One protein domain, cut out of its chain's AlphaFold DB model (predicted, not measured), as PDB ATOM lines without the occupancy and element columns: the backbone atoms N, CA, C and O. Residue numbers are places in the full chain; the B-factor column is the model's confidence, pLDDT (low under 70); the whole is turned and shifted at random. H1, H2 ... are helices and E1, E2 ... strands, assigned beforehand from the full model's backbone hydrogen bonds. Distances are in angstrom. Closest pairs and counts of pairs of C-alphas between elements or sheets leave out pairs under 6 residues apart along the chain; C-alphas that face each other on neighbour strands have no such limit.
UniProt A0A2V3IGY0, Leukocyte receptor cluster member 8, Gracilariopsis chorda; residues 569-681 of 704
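What this domain is: This is residues 569 to 681 of the 704 residues of the protein "Leukocyte receptor cluster member 8" of Gracilariopsis chorda (UniProt A0A2V3IGY0). A small sheet of three short strands, E1, E3 and E2, makes one part of the domain with H2 and H6 beside it, and H1 packs on H6. A loop-rich part holds H3 and H4, and H5 lies between the two parts. The 113 printed residues have six named helices and three named strands, in the order H1 E1 H2 H3 H4 H5 E2 E3 H6; the sheet, in the order E1 E3 E2, is antiparallel, and the class is mostly helix. The whole is compact, with a radius of gyration of the C-alphas of 14.1 A and spans of 39 by 32 by 28 A.

Where its parts are: Find C-alpha 569 at (137.828, 141.220, 72.844); from there H1 runs 15.9 A to residue 580. Next come strand E1, residues 587 to 589, and helix H2, residues 590 to 596, 9.8 A long. Helix H3, residues 614 to 620, spans 10.2 A, and the short helix H4 is residues 627 to 630. Look at C-alpha 639, at (129.701, 140.917, 89.007), for the start of H5, which runs 16.8 A to residue 650. Strand E2 is residues 655 to 657, and strand E3, residues 670 to 673, is 9.8 A long. Helix H6, residues 674 to 680, ends at C-alpha 680, (130.134, 127.391, 66.221).

How they stand to each other: Begin at the sheet, where E3 is the inner strand. E1 and E3 are antiparallel at 143 degrees, with N 588 and O 672 within hydrogen-bond range at 3.1 A. E2 and E3 form an antiparallel hairpin at 134 degrees, with N 656 and O 671 at 2.9 A. H2 is on the sheet; the closest C-alphas of H2 and E3, Ile 590 and Phe 671, are 4.8 A apart. H6 only grazes the sheet with residues 674 to 677, and H4 only grazes it with residues 628 to 629. H1 touches H6 with residues 576 to 580 alone, the closest C-alphas being Thr 577 and Phe 674 at 5.3 A; they run opposite ways at a steep tilt of 69.9 degrees, only just short of about perpendicular. H2 and H5 are close but not clearly touching, with C-alphas 594 and 644 closest at 6.5 A. H3 and H5 only just touch, with 3 pairs of C-alphas within 8 A, Leu 614 and Tyr 642 closest at 7.4 A. Each O i to N i+4 pair is within hydrogen-bond range in H1, H2, H3, H5 and H6; H4 is too short for one.

The domain as a whole: The C-alphas farthest apart, Pro 584 and Pro 606, are 40.6 A from each other. The printed part has no cut. The links H2 to H3 and E2 to E3 are long. Mean pLDDT of the printed part is 71.3; residues 600 to 639 and 658 to 669 are under 70.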
ATOM      1  N   ARG A 569     138.242 142.522  72.299       90.25
ATOM      2  CA  ARG A 569     137.828 141.220  72.844       90.25
ATOM      3  C   ARG A 569     137.393 140.252  71.741       90.25
ATOM      4  O   ARG A 569     137.907 139.138  71.694       90.25
ATOM      5  N   VAL A 570     136.533 140.673  70.805       87.50
ATOM      6  CA  VAL A 570     136.141 139.849  69.641       87.50
ATOM      7  C   VAL A 570     137.364 139.507  68.788       87.50
ATOM      8  O   VAL A 570     137.564 138.342  68.444       87.50
ATOM      9  N   ARG A 571     138.243 140.480  68.492       88.56
ATOM     10  CA  ARG A 571     139.481 140.220  67.732       88.56
ATOM     11  C   ARG A 571     140.382 139.204  68.444       88.56
ATOM     12  O   ARG A 571     140.914 138.308  67.790       88.56
ATOM     13  N   ALA A 572     140.529 139.313  69.763       90.94
ATOM     14  CA  ALA A 572     141.286 138.366  70.573       90.94
ATOM     15  C   ALA A 572     140.675 136.956  70.539       90.94
ATOM     16  O   ALA A 572     141.393 136.002  70.248       90.94
ATOM     17  N   LEU A 573     139.358 136.823  70.741       90.69
ATOM     18  CA  LEU A 573     138.645 135.543  70.658       90.69
ATOM     19  C   LEU A 573     138.798 134.874  69.290       90.69
ATOM     20  O   LEU A 573     139.050 133.673  69.232       90.69
ATOM     21  N   SER A 574     138.717 135.631  68.194       88.81
ATOM     22  CA  SER A 574     138.952 135.107  66.842       88.81
ATOM     23  C   SER A 574     140.384 134.589  66.662       88.81
ATOM     24  O   SER A 574     140.576 133.496  66.129       88.81
ATOM     25  N   VAL A 575     141.392 135.311  67.168       89.75
ATOM     26  CA  VAL A 575     142.801 134.869  67.142       89.75
ATOM     27  C   VAL A 575     143.014 133.618  68.004       89.75
ATOM     28  O   VAL A 575     143.653 132.667  67.555       89.75
ATOM     29  N   MET A 576     142.447 133.578  69.214       90.19
ATOM     30  CA  MET A 576     142.512 132.413  70.106       90.19
ATOM     31  C   MET A 576     141.814 131.196  69.481       90.19
ATOM     32  O   MET A 576     142.367 130.102  69.488       90.19
ATOM     33  N   THR A 577     140.656 131.385  68.847       89.94
ATOM     34  CA  THR A 577     139.913 130.315  68.158       89.94
ATOM     35  C   THR A 577     140.669 129.780  66.940       89.94
ATOM     36  O   THR A 577     140.697 128.570  66.723       89.94
ATOM     37  N   ALA A 578     141.343 130.643  66.174       87.56
ATOM     38  CA  ALA A 578     142.190 130.213  65.062       87.56
ATOM     39  C   ALA A 578     143.407 129.393  65.538       87.56
ATOM     40  O   ALA A 578     143.711 128.347  64.955       87.56
ATOM     41  N   ALA A 579     144.070 129.840  66.612       89.88
ATOM     42  CA  ALA A 579     145.256 129.193  67.170       89.88
ATOM     43  C   ALA A 579     144.936 127.872  67.895       89.88
ATOM     44  O   ALA A 579     145.539 126.841  67.599       89.88
ATOM     45  N   TYR A 580     143.976 127.890  68.821       88.19
ATOM     46  CA  TYR A 580     143.659 126.760  69.698       88.19
ATOM     47  C   TYR A 580     142.582 125.834  69.132       88.19
ATOM     48  O   TYR A 580     142.653 124.631  69.345       88.19
ATOM     49  N   GLY A 581     141.621 126.333  68.347       84.38
ATOM     50  CA  GLY A 581     140.509 125.515  67.841       84.38
ATOM     51  C   GLY A 581     140.904 124.452  66.810       84.38
ATOM     52  O   GLY A 581     140.083 123.622  66.429       84.38
ATOM     53  N   SER A 582     142.154 124.466  66.342       83.69
ATOM     54  CA  SER A 582     142.742 123.409  65.505       83.69
ATOM     55  C   SER A 582     143.445 122.312  66.320       83.69
ATOM     56  O   SER A 582     143.833 121.294  65.755       83.69
ATOM     57  N   VAL A 583     143.616 122.512  67.630       83.19
ATOM     58  CA  VAL A 583     144.184 121.536  68.562       83.19
ATOM     59  C   VAL A 583     143.022 120.755  69.197       83.19
ATOM     60  O   VAL A 583     142.133 121.375  69.784       83.19
ATOM     61  N   PRO A 584     142.977 119.413  69.085       77.56
ATOM     62  CA  PRO A 584     141.954 118.613  69.752       77.56
ATOM     63  C   PRO A 584     142.046 118.767  71.270       77.56
ATOM     64  O   PRO A 584     143.145 118.772  71.823       77.56
ATOM     65  N   ASN A 585     140.900 118.838  71.952       73.19
ATOM     66  CA  ASN A 585     140.826 119.008  73.406       73.19
ATOM     67  C   ASN A 585     141.536 120.280  73.926       73.19
ATOM     68  O   ASN A 585     142.104 120.278  75.020       73.19
ATOM     69  N   ALA A 586     141.494 121.378  73.165       78.75
ATOM     70  CA  ALA A 586     142.045 122.668  73.578       78.75
ATOM     71  C   ALA A 586     141.122 123.401  74.567       78.75
ATOM     72  O   ALA A 586     140.407 124.341  74.213       78.75
ATOM     73  N   PHE A 587     141.162 122.953  75.822       84.31
ATOM     74  CA  PHE A 587     140.438 123.554  76.937       84.31
ATOM     75  C   PHE A 587     141.334 124.539  77.687       84.31
ATOM     76  O   PHE A 587     142.364 124.143  78.234       84.31
ATOM     77  N   ILE A 588     140.931 125.809  77.736       85.56
ATOM     78  CA  ILE A 588     141.626 126.852  78.506       85.56
ATOM     79  C   ILE A 588     140.737 127.253  79.691       85.56
ATOM     80  O   ILE A 588     139.543 127.473  79.470       85.56
ATOM     81  N   PRO A 589     141.259 127.348  80.932       83.25
ATOM     82  CA  PRO A 589     140.479 127.809  82.079       83.25
ATOM     83  C   PRO A 589     139.835 129.164  81.789       83.25
ATOM     84  O   PRO A 589     140.504 130.083  81.303       83.25
ATOM     85  N   ILE A 590     138.543 129.316  82.101       81.12
ATOM     86  CA  ILE A 590     137.813 130.548  81.768       81.12
ATOM     87  C   ILE A 590     138.465 131.782  82.402       81.12
ATOM     88  O   ILE A 590     138.604 132.813  81.749       81.12
ATOM     89  N   ARG A 591     138.974 131.638  83.632       78.88
ATOM     90  CA  ARG A 591     139.722 132.654  84.383       78.88
ATOM     91  C   ARG A 591     140.881 133.246  83.577       78.88
ATOM     92  O   ARG A 591     141.109 134.453  83.626       78.88
ATOM     93  N   ASP A 592     141.607 132.420  82.828       82.56
ATOM     94  CA  ASP A 592     142.787 132.860  82.085       82.56
ATOM     95  C   ASP A 592     142.399 133.508  80.749       82.56
ATOM     96  O   ASP A 592     142.977 134.534  80.387       82.56
ATOM     97  N   VAL A 593     141.355 133.005  80.077       86.06
ATOM     98  CA  VAL A 593     140.758 133.664  78.900       86.06
ATOM     99  C   VAL A 593     140.236 135.053  79.273       86.06
ATOM    100  O   VAL A 593     140.597 136.046  78.649       86.06
ATOM    101  N   VAL A 594     139.439 135.146  80.335       85.38
ATOM    102  CA  VAL A 594     138.817 136.391  80.801       85.38
ATOM    103  C   VAL A 594     139.880 137.407  81.260       85.38
ATOM    104  O   VAL A 594     139.822 138.574  80.865       85.38
ATOM    105  N   ARG A 595     140.946 136.950  81.936       83.12
ATOM    106  CA  ARG A 595     142.136 137.762  82.259       83.12
ATOM    107  C   ARG A 595     142.874 138.267  81.010       83.12
ATOM    108  O   ARG A 595     143.287 139.425  80.976       83.12
ATOM    109  N   MET A 596     143.047 137.437  79.977       86.50
ATOM    110  CA  MET A 596     143.666 137.846  78.702       86.50
ATOM    111  C   MET A 596     142.825 138.875  77.930       86.50
ATOM    112  O   MET A 596     143.382 139.696  77.198       86.50
ATOM    113  N   LEU A 597     141.503 138.841  78.114       87.75
ATOM    114  CA  LEU A 597     140.519 139.751  77.521       87.75
ATOM    115  C   LEU A 597     140.270 141.028  78.354       87.75
ATOM    116  O   LEU A 597     139.368 141.809  78.044       87.75
ATOM    117  N   GLY A 598     141.083 141.260  79.390       84.38
ATOM    118  CA  GLY A 598     141.139 142.524  80.125       84.38
ATOM    119  C   GLY A 598     140.186 142.672  81.305       84.38
ATOM    120  O   GLY A 598     140.207 143.720  81.943       84.38
ATOM    121  N   TRP A 599     139.398 141.650  81.636       82.00
ATOM    122  CA  TRP A 599     138.699 141.605  82.920       82.00
ATOM    123  C   TRP A 599     139.689 141.161  84.002       82.00
ATOM    124  O   TRP A 599     140.226 140.051  83.964       82.00
ATOM    125  N   SER A 600     139.981 142.046  84.951       65.06
ATOM    126  CA  SER A 600     140.964 141.810  86.006       65.06
ATOM    127  C   SER A 600     140.308 141.600  87.365       65.06
ATOM    128  O   SER A 600     139.546 142.450  87.803       65.06
ATOM    129  N   TYR A 601     140.759 140.569  88.086       49.84
ATOM    130  CA  TYR A 601     140.416 140.249  89.487       49.84
ATOM    131  C   TYR A 601     140.692 141.385  90.504       49.84
ATOM    132  O   TYR A 601     140.358 141.283  91.675       49.84
ATOM    133  N   SER A 602     141.352 142.470  90.087       44.72
ATOM    134  CA  SER A 602     141.490 143.689  90.885       44.72
ATOM    135  C   SER A 602     140.716 144.806  90.203       44.72
ATOM    136  O   SER A 602     141.274 145.650  89.501       44.72
ATOM    137  N   SER A 603     139.410 144.786  90.413       43.09
ATOM    138  CA  SER A 603     138.593 145.977  90.288       43.09
ATOM    139  C   SER A 603     138.972 147.003  91.361       43.09
ATOM    140  O   SER A 603     139.537 146.690  92.412       43.09
ATOM    141  N   LYS A 604     138.694 148.272  91.063       39.97
ATOM    142  CA  LYS A 604     138.629 149.365  92.051       39.97
ATOM    143  C   LYS A 604     137.270 150.069  92.009       39.97
ATOM    144  O   LYS A 604     137.089 151.103  92.645       39.97
ATOM    145  N   SER A 605     136.338 149.524  91.232       46.28
ATOM    146  CA  SER A 605     134.975 150.010  91.071       46.28
ATOM    147  C   SER A 605     134.122 149.395  92.187       46.28
ATOM    148  O   SER A 605     134.121 148.169  92.315       46.28
ATOM    149  N   PRO A 606     133.381 150.188  92.984       43.09
ATOM    150  CA  PRO A 606     132.630 149.668  94.132       43.09
ATOM    151  C   PRO A 606     131.637 148.536  93.817       43.09
ATOM    152  O   PRO A 606     131.398 147.700  94.678       43.09
ATOM    153  N   GLY A 607     131.085 148.490  92.597       53.47
ATOM    154  CA  GLY A 607     130.124 147.464  92.166       53.47
ATOM    155  C   GLY A 607     130.731 146.180  91.581       53.47
ATOM    156  O   GLY A 607     130.004 145.222  91.358       53.47
ATOM    157  N   ASP A 608     132.043 146.119  91.335       53.97
ATOM    158  CA  ASP A 608     132.661 144.928  90.724       53.97
ATOM    159  C   ASP A 608     132.901 143.803  91.748       53.97
ATOM    160  O   ASP A 608     132.925 142.633  91.375       53.97
ATOM    161  N   HIS A 609     133.075 144.161  93.026       55.88
ATOM    162  CA  HIS A 609     133.161 143.224  94.159       55.88
ATOM    163  C   HIS A 609     131.784 142.797  94.685       55.88
ATOM    164  O   HIS A 609     131.693 142.031  95.644       55.88
ATOM    165  N   GLU A 610     130.703 143.313  94.094       61.44
ATOM    166  CA  GLU A 610     129.355 142.874  94.416       61.44
ATOM    167  C   GLU A 610     129.213 141.407  93.992       61.44
ATOM    168  O   GLU A 610     129.370 141.060  92.817       61.44
ATOM    169  N   VAL A 611     128.961 140.535  94.967       60.72
ATOM    170  CA  VAL A 611     128.693 139.120  94.722       60.72
ATOM    171  C   VAL A 611     127.209 138.977  94.411       60.72
ATOM    172  O   VAL A 611     126.367 139.121  95.297       60.72
ATOM    173  N   VAL A 612     126.890 138.705  93.149       62.69
ATOM    174  CA  VAL A 612     125.513 138.651  92.637       62.69
ATOM    175  C   VAL A 612     125.146 137.198  92.310       62.69
ATOM    176  O   VAL A 612     126.010 136.392  91.970       62.69
ATOM    177  N   SER A 613     123.864 136.845  92.424       66.00
ATOM    178  CA  SER A 613     123.333 135.578  91.897       66.00
ATOM    179  C   SER A 613     123.135 135.668  90.381       66.00
ATOM    180  O   SER A 613     122.758 136.724  89.867       66.00
ATOM    181  N   LEU A 614     123.308 134.549  89.671       63.69
ATOM    182  CA  LEU A 614     123.033 134.443  88.234       63.69
ATOM    183  C   LEU A 614     121.624 134.962  87.884       63.69
ATOM    184  O   LEU A 614     121.475 135.774  86.971       63.69
ATOM    185  N   ASP A 615     120.601 134.550  88.635       65.44
ATOM    186  CA  ASP A 615     119.217 134.956  88.372       65.44
ATOM    187  C   ASP A 615     119.003 136.458  88.633       65.44
ATOM    188  O   ASP A 615     118.320 137.126  87.858       65.44
ATOM    189  N   ALA A 616     119.640 137.021  89.667       65.31
ATOM    190  CA  ALA A 616     119.547 138.447  89.996       65.31
ATOM    191  C   ALA A 616     120.275 139.344  88.974       65.31
ATOM    192  O   ALA A 616     119.771 140.408  88.603       65.31
ATOM    193  N   PHE A 617     121.436 138.908  88.477       64.88
ATOM    194  CA  PHE A 617     122.182 139.619  87.437       64.88
ATOM    195  C   PHE A 617     121.422 139.640  86.103       64.88
ATOM    196  O   PHE A 617     121.355 140.675  85.447       64.88
ATOM    197  N   PHE A 618     120.818 138.526  85.689       64.88
ATOM    198  CA  PHE A 618     120.065 138.493  84.432       64.88
ATOM    199  C   PHE A 618     118.695 139.184  84.550       64.88
ATOM    200  O   PHE A 618     118.311 139.907  83.632       64.88
ATOM    201  N   ALA A 619     118.014 139.081  85.699       67.38
ATOM    202  CA  ALA A 619     116.774 139.818  85.961       67.38
ATOM    203  C   ALA A 619     116.963 141.348  85.948       67.38
ATOM    204  O   ALA A 619     116.063 142.062  85.517       67.38
ATOM    205  N   SER A 620     118.124 141.855  86.376       62.75
ATOM    206  CA  SER A 620     118.432 143.297  86.358       62.75
ATOM    207  C   SER A 620     118.931 143.826  85.006       62.75
ATOM    208  O   SER A 620     118.940 145.036  84.803       62.75
ATOM    209  N   ASN A 621     119.311 142.948  84.071       54.69
ATOM    210  CA  ASN A 621     119.814 143.311  82.739       54.69
ATOM    211  C   ASN A 621     118.805 143.032  81.602       54.69
ATOM    212  O   ASN A 621     119.196 143.031  80.436       54.69
ATOM    213  N   GLU A 622     117.543 142.723  81.930       56.09
ATOM    214  CA  GLU A 622     116.449 142.366  80.996       56.09
ATOM    215  C   GLU A 622     116.749 141.200  80.021       56.09
ATOM    216  O   GLU A 622     115.957 140.888  79.129       56.09
ATOM    217  N   LYS A 623     117.877 140.501  80.193       53.78
ATOM    218  CA  LYS A 623     118.293 139.373  79.352       53.78
ATOM    219  C   LYS A 623     117.829 138.049  79.973       53.78
ATOM    220  O   LYS A 623     118.075 137.816  81.155       53.78
ATOM    221  N   PRO A 624     117.241 137.115  79.206       53.91
ATOM    222  CA  PRO A 624     116.979 135.769  79.706       53.91
ATOM    223  C   PRO A 624     118.297 135.002  79.905       53.91
ATOM    224  O   PRO A 624     119.134 134.968  79.004       53.91
ATOM    225  N   VAL A 625     118.463 134.347  81.062       56.84
ATOM    226  CA  VAL A 625     119.615 133.470  81.354       56.84
ATOM    227  C   VAL A 625     119.709 132.362  80.288       56.84
ATOM    228  O   VAL A 625     118.781 131.546  80.212       56.84
ATOM    229  N   PRO A 626     120.807 132.264  79.511       57.94
ATOM    230  CA  PRO A 626     121.008 131.176  78.558       57.94
ATOM    231  C   PRO A 626     120.943 129.803  79.232       57.94
ATOM    232  O   PRO A 626     121.487 129.605  80.323       57.94
ATOM    233  N   SER A 627     120.293 128.843  78.574       59.50
ATOM    234  CA  SER A 627     120.086 127.475  79.074       59.50
ATOM    235  C   SER A 627     121.393 126.789  79.484       59.50
ATOM    236  O   SER A 627     121.417 126.004  80.429       59.50
ATOM    237  N   GLU A 628     122.481 127.123  78.796       55.09
ATOM    238  CA  GLU A 628     123.840 126.664  79.048       55.09
ATOM    239  C   GLU A 628     124.374 127.141  80.407       55.09
ATOM    240  O   GLU A 628     124.994 126.347  81.104       55.09
ATOM    241  N   LEU A 629     124.103 128.387  80.831       56.19
ATOM    242  CA  LEU A 629     124.552 128.895  82.140       56.19
ATOM    243  C   LEU A 629     123.826 128.222  83.305       56.19
ATOM    244  O   LEU A 629     124.435 127.981  84.345       56.19
ATOM    245  N   LYS A 630     122.548 127.866  83.125       59.28
ATOM    246  CA  LYS A 630     121.769 127.152  84.153       59.28
ATOM    247  C   LYS A 630     122.359 125.776  84.480       59.28
ATOM    248  O   LYS A 630     122.194 125.295  85.594       59.28
ATOM    249  N   GLN A 631     123.089 125.171  83.540       54.97
ATOM    250  CA  GLN A 631     123.794 123.897  83.726       54.97
ATOM    251  C   GLN A 631     125.145 124.047  84.453       54.97
ATOM    252  O   GLN A 631     125.752 123.043  84.815       54.97
ATOM    253  N   LEU A 632     125.643 125.273  84.673       54.41
ATOM    254  CA  LEU A 632     126.970 125.518  85.260       54.41
ATOM    255  C   LEU A 632     126.971 125.652  86.794       54.41
ATOM    256  O   LEU A 632     128.035 125.885  87.357       54.41
ATOM    257  N   HIS A 633     125.818 125.531  87.468       53.97
ATOM    258  CA  HIS A 633     125.685 125.577  88.939       53.97
ATOM    259  C   HIS A 633     126.376 126.781  89.633       53.97
ATOM    260  O   HIS A 633     126.795 126.704  90.788       53.97
ATOM    261  N   MET A 634     126.462 127.930  88.951       60.25
ATOM    262  CA  MET A 634     127.117 129.143  89.458       60.25
ATOM    263  C   MET A 634     126.206 129.931  90.414       60.25
ATOM    264  O   MET A 634     125.527 130.870  89.999       60.25
ATOM    265  N   THR A 635     126.192 129.550  91.693       54.59
ATOM    266  CA  THR A 635     125.286 130.118  92.709       54.59
ATOM    267  C   THR A 635     125.529 131.600  93.009       54.59
ATOM    268  O   THR A 635     124.564 132.355  93.078       54.59
ATOM    269  N   SER A 636     126.795 132.011  93.147       58.25
ATOM    270  CA  SER A 636     127.202 133.389  93.459       58.25
ATOM    271  C   SER A 636     128.639 133.657  92.997       58.25
ATOM    272  O   SER A 636     129.526 132.867  93.323       58.25
ATOM    273  N   GLN A 637     128.893 134.759  92.285       68.06
ATOM    274  CA  GLN A 637     130.233 135.219  91.863       68.06
ATOM    275  C   GLN A 637     130.318 136.758  91.838       68.06
ATOM    276  O   GLN A 637     129.296 137.438  91.899       68.06
ATOM    277  N   GLU A 638     131.531 137.312  91.728       66.62
ATOM    278  CA  GLU A 638     131.736 138.750  91.491       66.62
ATOM    279  C   GLU A 638     131.099 139.194  90.158       66.62
ATOM    280  O   GLU A 638     131.197 138.496  89.144       66.62
ATOM    281  N   ARG A 639     130.474 140.377  90.141       69.25
ATOM    282  CA  ARG A 639     129.701 140.917  89.007       69.25
ATOM    283  C   ARG A 639     130.420 140.846  87.652       69.25
ATOM    284  O   ARG A 639     129.829 140.396  86.669       69.25
ATOM    285  N   TRP A 640     131.712 141.182  87.613       72.31
ATOM    286  CA  TRP A 640     132.518 141.163  86.383       72.31
ATOM    287  C   TRP A 640     132.649 139.767  85.748       72.31
ATOM    288  O   TRP A 640     132.896 139.662  84.543       72.31
ATOM    289  N   VAL A 641     132.481 138.689  86.527       73.00
ATOM    290  CA  VAL A 641     132.476 137.305  86.025       73.00
ATOM    291  C   VAL A 641     131.239 137.071  85.158       73.00
ATOM    292  O   VAL A 641     131.345 136.460  84.094       73.00
ATOM    293  N   TYR A 642     130.081 137.600  85.568       73.88
ATOM    294  CA  TYR A 642     128.841 137.517  84.797       73.88
ATOM    295  C   TYR A 642     128.875 138.403  83.548       73.88
ATOM    296  O   TYR A 642     128.456 137.943  82.486       73.88
ATOM    297  N   ASP A 643     129.462 139.603  83.619       76.06
ATOM    298  CA  ASP A 643     129.698 140.446  82.435       76.06
ATOM    299  C   ASP A 643     130.586 139.731  81.402       76.06
ATOM    300  O   ASP A 643     130.277 139.693  80.207       76.06
ATOM    301  N   ALA A 644     131.676 139.109  81.862       81.62
ATOM    302  CA  ALA A 644     132.570 138.334  81.010       81.62
ATOM    303  C   ALA A 644     131.875 137.100  80.406       81.62
ATOM    304  O   ALA A 644     132.036 136.827  79.217       81.62
ATOM    305  N   LEU A 645     131.068 136.375  81.189       79.12
ATOM    306  CA  LEU A 645     130.277 135.238  80.708       79.12
ATOM    307  C   LEU A 645     129.217 135.654  79.684       79.12
ATOM    308  O   LEU A 645     129.133 135.025  78.628       79.12
ATOM    309  N   SER A 646     128.451 136.720  79.947       80.44
ATOM    310  CA  SER A 646     127.473 137.255  78.989       80.44
ATOM    311  C   SER A 646     128.160 137.629  77.682       80.44
ATOM    312  O   SER A 646     127.674 137.254  76.620       80.44
ATOM    313  N   PHE A 647     129.311 138.305  77.743       85.12
ATOM    314  CA  PHE A 647     130.076 138.659  76.550       85.12
ATOM    315  C   PHE A 647     130.528 137.423  75.759       85.12
ATOM    316  O   PHE A 647     130.387 137.383  74.538       85.12
ATOM    317  N   LEU A 648     131.080 136.407  76.437       86.81
ATOM    318  CA  LEU A 648     131.547 135.176  75.792       86.81
ATOM    319  C   LEU A 648     130.396 134.442  75.085       86.81
ATOM    320  O   LEU A 648     130.567 133.979  73.957       86.81
ATOM    321  N   LEU A 649     129.218 134.378  75.707       83.12
ATOM    322  CA  LEU A 649     128.036 133.729  75.134       83.12
ATOM    323  C   LEU A 649     127.421 134.531  73.985       83.12
ATOM    324  O   LEU A 649     127.125 133.948  72.941       83.12
ATOM    325  N   ASP A 650     127.317 135.855  74.118       82.88
ATOM    326  CA  ASP A 650     126.885 136.742  73.030       82.88
ATOM    327  C   ASP A 650     127.840 136.607  71.816       82.88
ATOM    328  O   ASP A 650     127.405 136.580  70.659       82.88
ATOM    329  N   ALA A 651     129.144 136.422  72.070       84.69
ATOM    330  CA  ALA A 651     130.177 136.133  71.071       84.69
ATOM    331  C   ALA A 651     130.190 134.670  70.560       84.69
ATOM    332  O   ALA A 651     131.022 134.333  69.712       84.69
ATOM    333  N   ASN A 652     129.259 133.817  71.009       85.62
ATOM    334  CA  ASN A 652     129.095 132.406  70.619       85.62
ATOM    335  C   ASN A 652     130.273 131.483  71.011       85.62
ATOM    336  O   ASN A 652     130.547 130.474  70.355       85.62
ATOM    337  N   VAL A 653     130.975 131.819  72.098       86.75
ATOM    338  CA  VAL A 653     132.051 131.000  72.671       86.75
ATOM    339  C   VAL A 653     131.462 129.799  73.412       86.75
ATOM    340  O   VAL A 653     130.527 129.925  74.202       86.75
ATOM    341  N   ALA A 654     132.018 128.612  73.173       84.62
ATOM    342  CA  ALA A 654     131.631 127.400  73.881       84.62
ATOM    343  C   ALA A 654     132.312 127.339  75.258       84.62
ATOM    344  O   ALA A 654     133.535 127.213  75.352       84.62
ATOM    345  N   VAL A 655     131.510 127.399  76.321       82.62
ATOM    346  CA  VAL A 655     131.937 127.181  77.711       82.62
ATOM    347  C   VAL A 655     131.465 125.796  78.156       82.62
ATOM    348  O   VAL A 655     130.346 125.395  77.842       82.62
ATOM    349  N   VAL A 656     132.319 125.060  78.869       79.38
ATOM    350  CA  VAL A 656     132.030 123.716  79.386       79.38
ATOM    351  C   VAL A 656     132.417 123.599  80.860       79.38
ATOM    352  O   VAL A 656     133.479 124.075  81.269       79.38
ATOM    353  N   ASN A 657     131.576 122.925  81.648       74.44
ATOM    354  CA  ASN A 657     131.932 122.462  82.989       74.44
ATOM    355  C   ASN A 657     132.679 121.115  82.888       74.44
ATOM    356  O   ASN A 657     132.337 120.264  82.060       74.44
ATOM    357  N   LYS A 658     133.722 120.933  83.702       66.94
ATOM    358  CA  LYS A 658     134.551 119.721  83.782       66.94
ATOM    359  C   LYS A 658     134.711 119.146  85.191       66.94
ATOM    360  O   LYS A 658     135.659 118.397  85.439       66.94
ATOM    361  N   GLU A 659     133.781 119.437  86.092       58.41
ATOM    362  CA  GLU A 659     133.670 118.747  87.379       58.41
ATOM    363  C   GLU A 659     133.824 117.220  87.220       58.41
ATOM    364  O   GLU A 659     133.221 116.582  86.354       58.41
ATOM    365  N   GLY A 660     134.725 116.638  88.018       52.34
ATOM    366  CA  GLY A 660     135.005 115.199  88.036       52.34
ATOM    367  C   GLY A 660     135.912 114.637  86.926       52.34
ATOM    368  O   GLY A 660     136.229 113.450  86.984       52.34
ATOM    369  N   ARG A 661     136.379 115.420  85.935       49.47
ATOM    370  CA  ARG A 661     137.306 114.915  84.891       49.47
ATOM    371  C   ARG A 661     138.761 115.310  85.174       49.47
ATOM    372  O   ARG A 661     139.171 116.445  84.955       49.47
ATOM    373  N   SER A 662     139.519 114.330  85.662       50.59
ATOM    374  CA  SER A 662     140.888 114.414  86.190       50.59
ATOM    375  C   SER A 662     141.940 115.135  85.323       50.59
ATOM    376  O   SER A 662     141.870 115.152  84.095       50.59
ATOM    377  N   ASN A 663     142.975 115.634  86.025       51.34
ATOM    378  CA  ASN A 663     144.286 116.169  85.592       51.34
ATOM    379  C   ASN A 663     144.500 117.693  85.648       51.34
ATOM    380  O   ASN A 663     145.654 118.119  85.596       51.34
ATOM    381  N   TYR A 664     143.464 118.513  85.835       48.88
ATOM    382  CA  TYR A 664     143.649 119.946  86.107       48.88
ATOM    383  C   TYR A 664     143.733 120.190  87.619       48.88
ATOM    384  O   TYR A 664     142.920 119.679  88.382       48.88
ATOM    385  N   LYS A 665     144.770 120.915  88.050       44.00
ATOM    386  CA  LYS A 665     145.237 120.969  89.449       44.00
ATOM    387  C   LYS A 665     144.785 122.236  90.197       44.00
ATOM    388  O   LYS A 665     145.466 122.655  91.127       44.00
ATOM    389  N   GLU A 666     143.707 122.876  89.744       49.00
ATOM    390  CA  GLU A 666     143.301 124.227  90.160       49.00
ATOM    391  C   GLU A 666     141.782 124.365  90.353       49.00
ATOM    392  O   GLU A 666     141.004 123.650  89.722       49.00
ATOM    393  N   ASP A 667     141.387 125.353  91.162       52.81
ATOM    394  CA  ASP A 667     140.018 125.679  91.606       52.81
ATOM    395  C   ASP A 667     139.101 126.258  90.500       52.81
ATOM    396  O   ASP A 667     138.404 127.254  90.693       52.81
ATOM    397  N   CYS A 668     139.125 125.696  89.291       55.28
ATOM    398  CA  CYS A 668     138.333 126.163  88.152       55.28
ATOM    399  C   CYS A 668     137.603 124.995  87.478       55.28
ATOM    400  O   CYS A 668     138.197 124.249  86.701       55.28
ATOM    401  N   SER A 669     136.295 124.874  87.722       66.31
ATOM    402  CA  SER A 669     135.414 123.910  87.040       66.31
ATOM    403  C   SER A 669     135.099 124.289  85.585       66.31
ATOM    404  O   SER A 669     134.720 123.428  84.788       66.31
ATOM    405  N   LEU A 670     135.283 125.563  85.219       74.81
ATOM    406  CA  LEU A 670     134.851 126.142  83.946       74.81
ATOM    407  C   LEU A 670     135.997 126.368  82.953       74.81
ATOM    408  O   LEU A 670     136.990 127.043  83.241       74.81
ATOM    409  N   PHE A 671     135.801 125.868  81.734       82.69
ATOM    410  CA  PHE A 671     136.759 125.954  80.634       82.69
ATOM    411  C   PHE A 671     136.096 126.485  79.363       82.69
ATOM    412  O   PHE A 671     134.934 126.195  79.083       82.69
ATOM    413  N   VAL A 672     136.864 127.209  78.553       86.31
ATOM    414  CA  VAL A 672     136.505 127.530  77.170       86.31
ATOM    415  C   VAL A 672     136.992 126.405  76.262       86.31
ATOM    416  O   VAL A 672     138.172 126.047  76.293       86.31
ATOM    417  N   ASP A 673     136.090 125.864  75.446       88.50
ATOM    418  CA  ASP A 673     136.389 124.889  74.399       88.50
ATOM    419  C   ASP A 673     136.581 125.622  73.065       88.50
ATOM    420  O   ASP A 673     135.621 126.023  72.394       88.50
ATOM    421  N   PHE A 674     137.836 125.816  72.657       88.75
ATOM    422  CA  PHE A 674     138.128 126.485  71.388       88.75
ATOM    423  C   PHE A 674     137.852 125.608  70.159       88.75
ATOM    424  O   PHE A 674     137.644 126.154  69.074       88.75
ATOM    425  N   THR A 675     137.794 124.280  70.296       85.69
ATOM    426  CA  THR A 675     137.423 123.369  69.203       85.69
ATOM    427  C   THR A 675     135.930 123.515  68.882       85.69
ATOM    428  O   THR A 675     135.565 123.730  67.725       85.69
ATOM    429  N   ALA A 676     135.070 123.503  69.904       84.94
ATOM    430  CA  ALA A 676     133.637 123.761  69.769       84.94
ATOM    431  C   ALA A 676     133.333 125.230  69.414       84.94
ATOM    432  O   ALA A 676     132.432 125.503  68.624       84.94
ATOM    433  N   THR A 677     134.111 126.192  69.917       86.62
ATOM    434  CA  THR A 677     133.988 127.602  69.496       86.62
ATOM    435  C   THR A 677     134.317 127.776  68.009       86.62
ATOM    436  O   THR A 677     133.653 128.543  67.313       86.62
ATOM    437  N   LYS A 678     135.293 127.026  67.476       85.50
ATOM    438  CA  LYS A 678     135.647 127.061  66.049       85.50
ATOM    439  C   LYS A 678     134.547 126.490  65.150       85.50
ATOM    440  O   LYS A 678     134.338 127.038  64.072       85.50
ATOM    441  N   SER A 679     133.843 125.435  65.570       84.06
ATOM    442  CA  SER A 679     132.714 124.887  64.799       84.06
ATOM    443  C   SER A 679     131.454 125.754  64.891       84.06
ATOM    444  O   SER A 679     130.730 125.869  63.907       84.06
ATOM    445  N   ARG A 680     131.216 126.408  66.037       82.25
ATOM    446  CA  ARG A 680     130.134 127.391  66.221       82.25
ATOM    447  C   ARG A 680     130.378 128.709  65.477       82.25
ATOM    448  O   ARG A 680     129.419 129.343  65.046       82.25
ATOM    449  N   GLY A 681     131.643 129.109  65.345       78.12
ATOM    450  CA  GLY A 681     132.070 130.397  64.803       78.12
ATOM    451  C   GLY A 681     131.890 131.538  65.811       78.12
ATOM    452  O   GLY A 681     130.784 131.780  66.297       78.12
TER     453      GLY A 681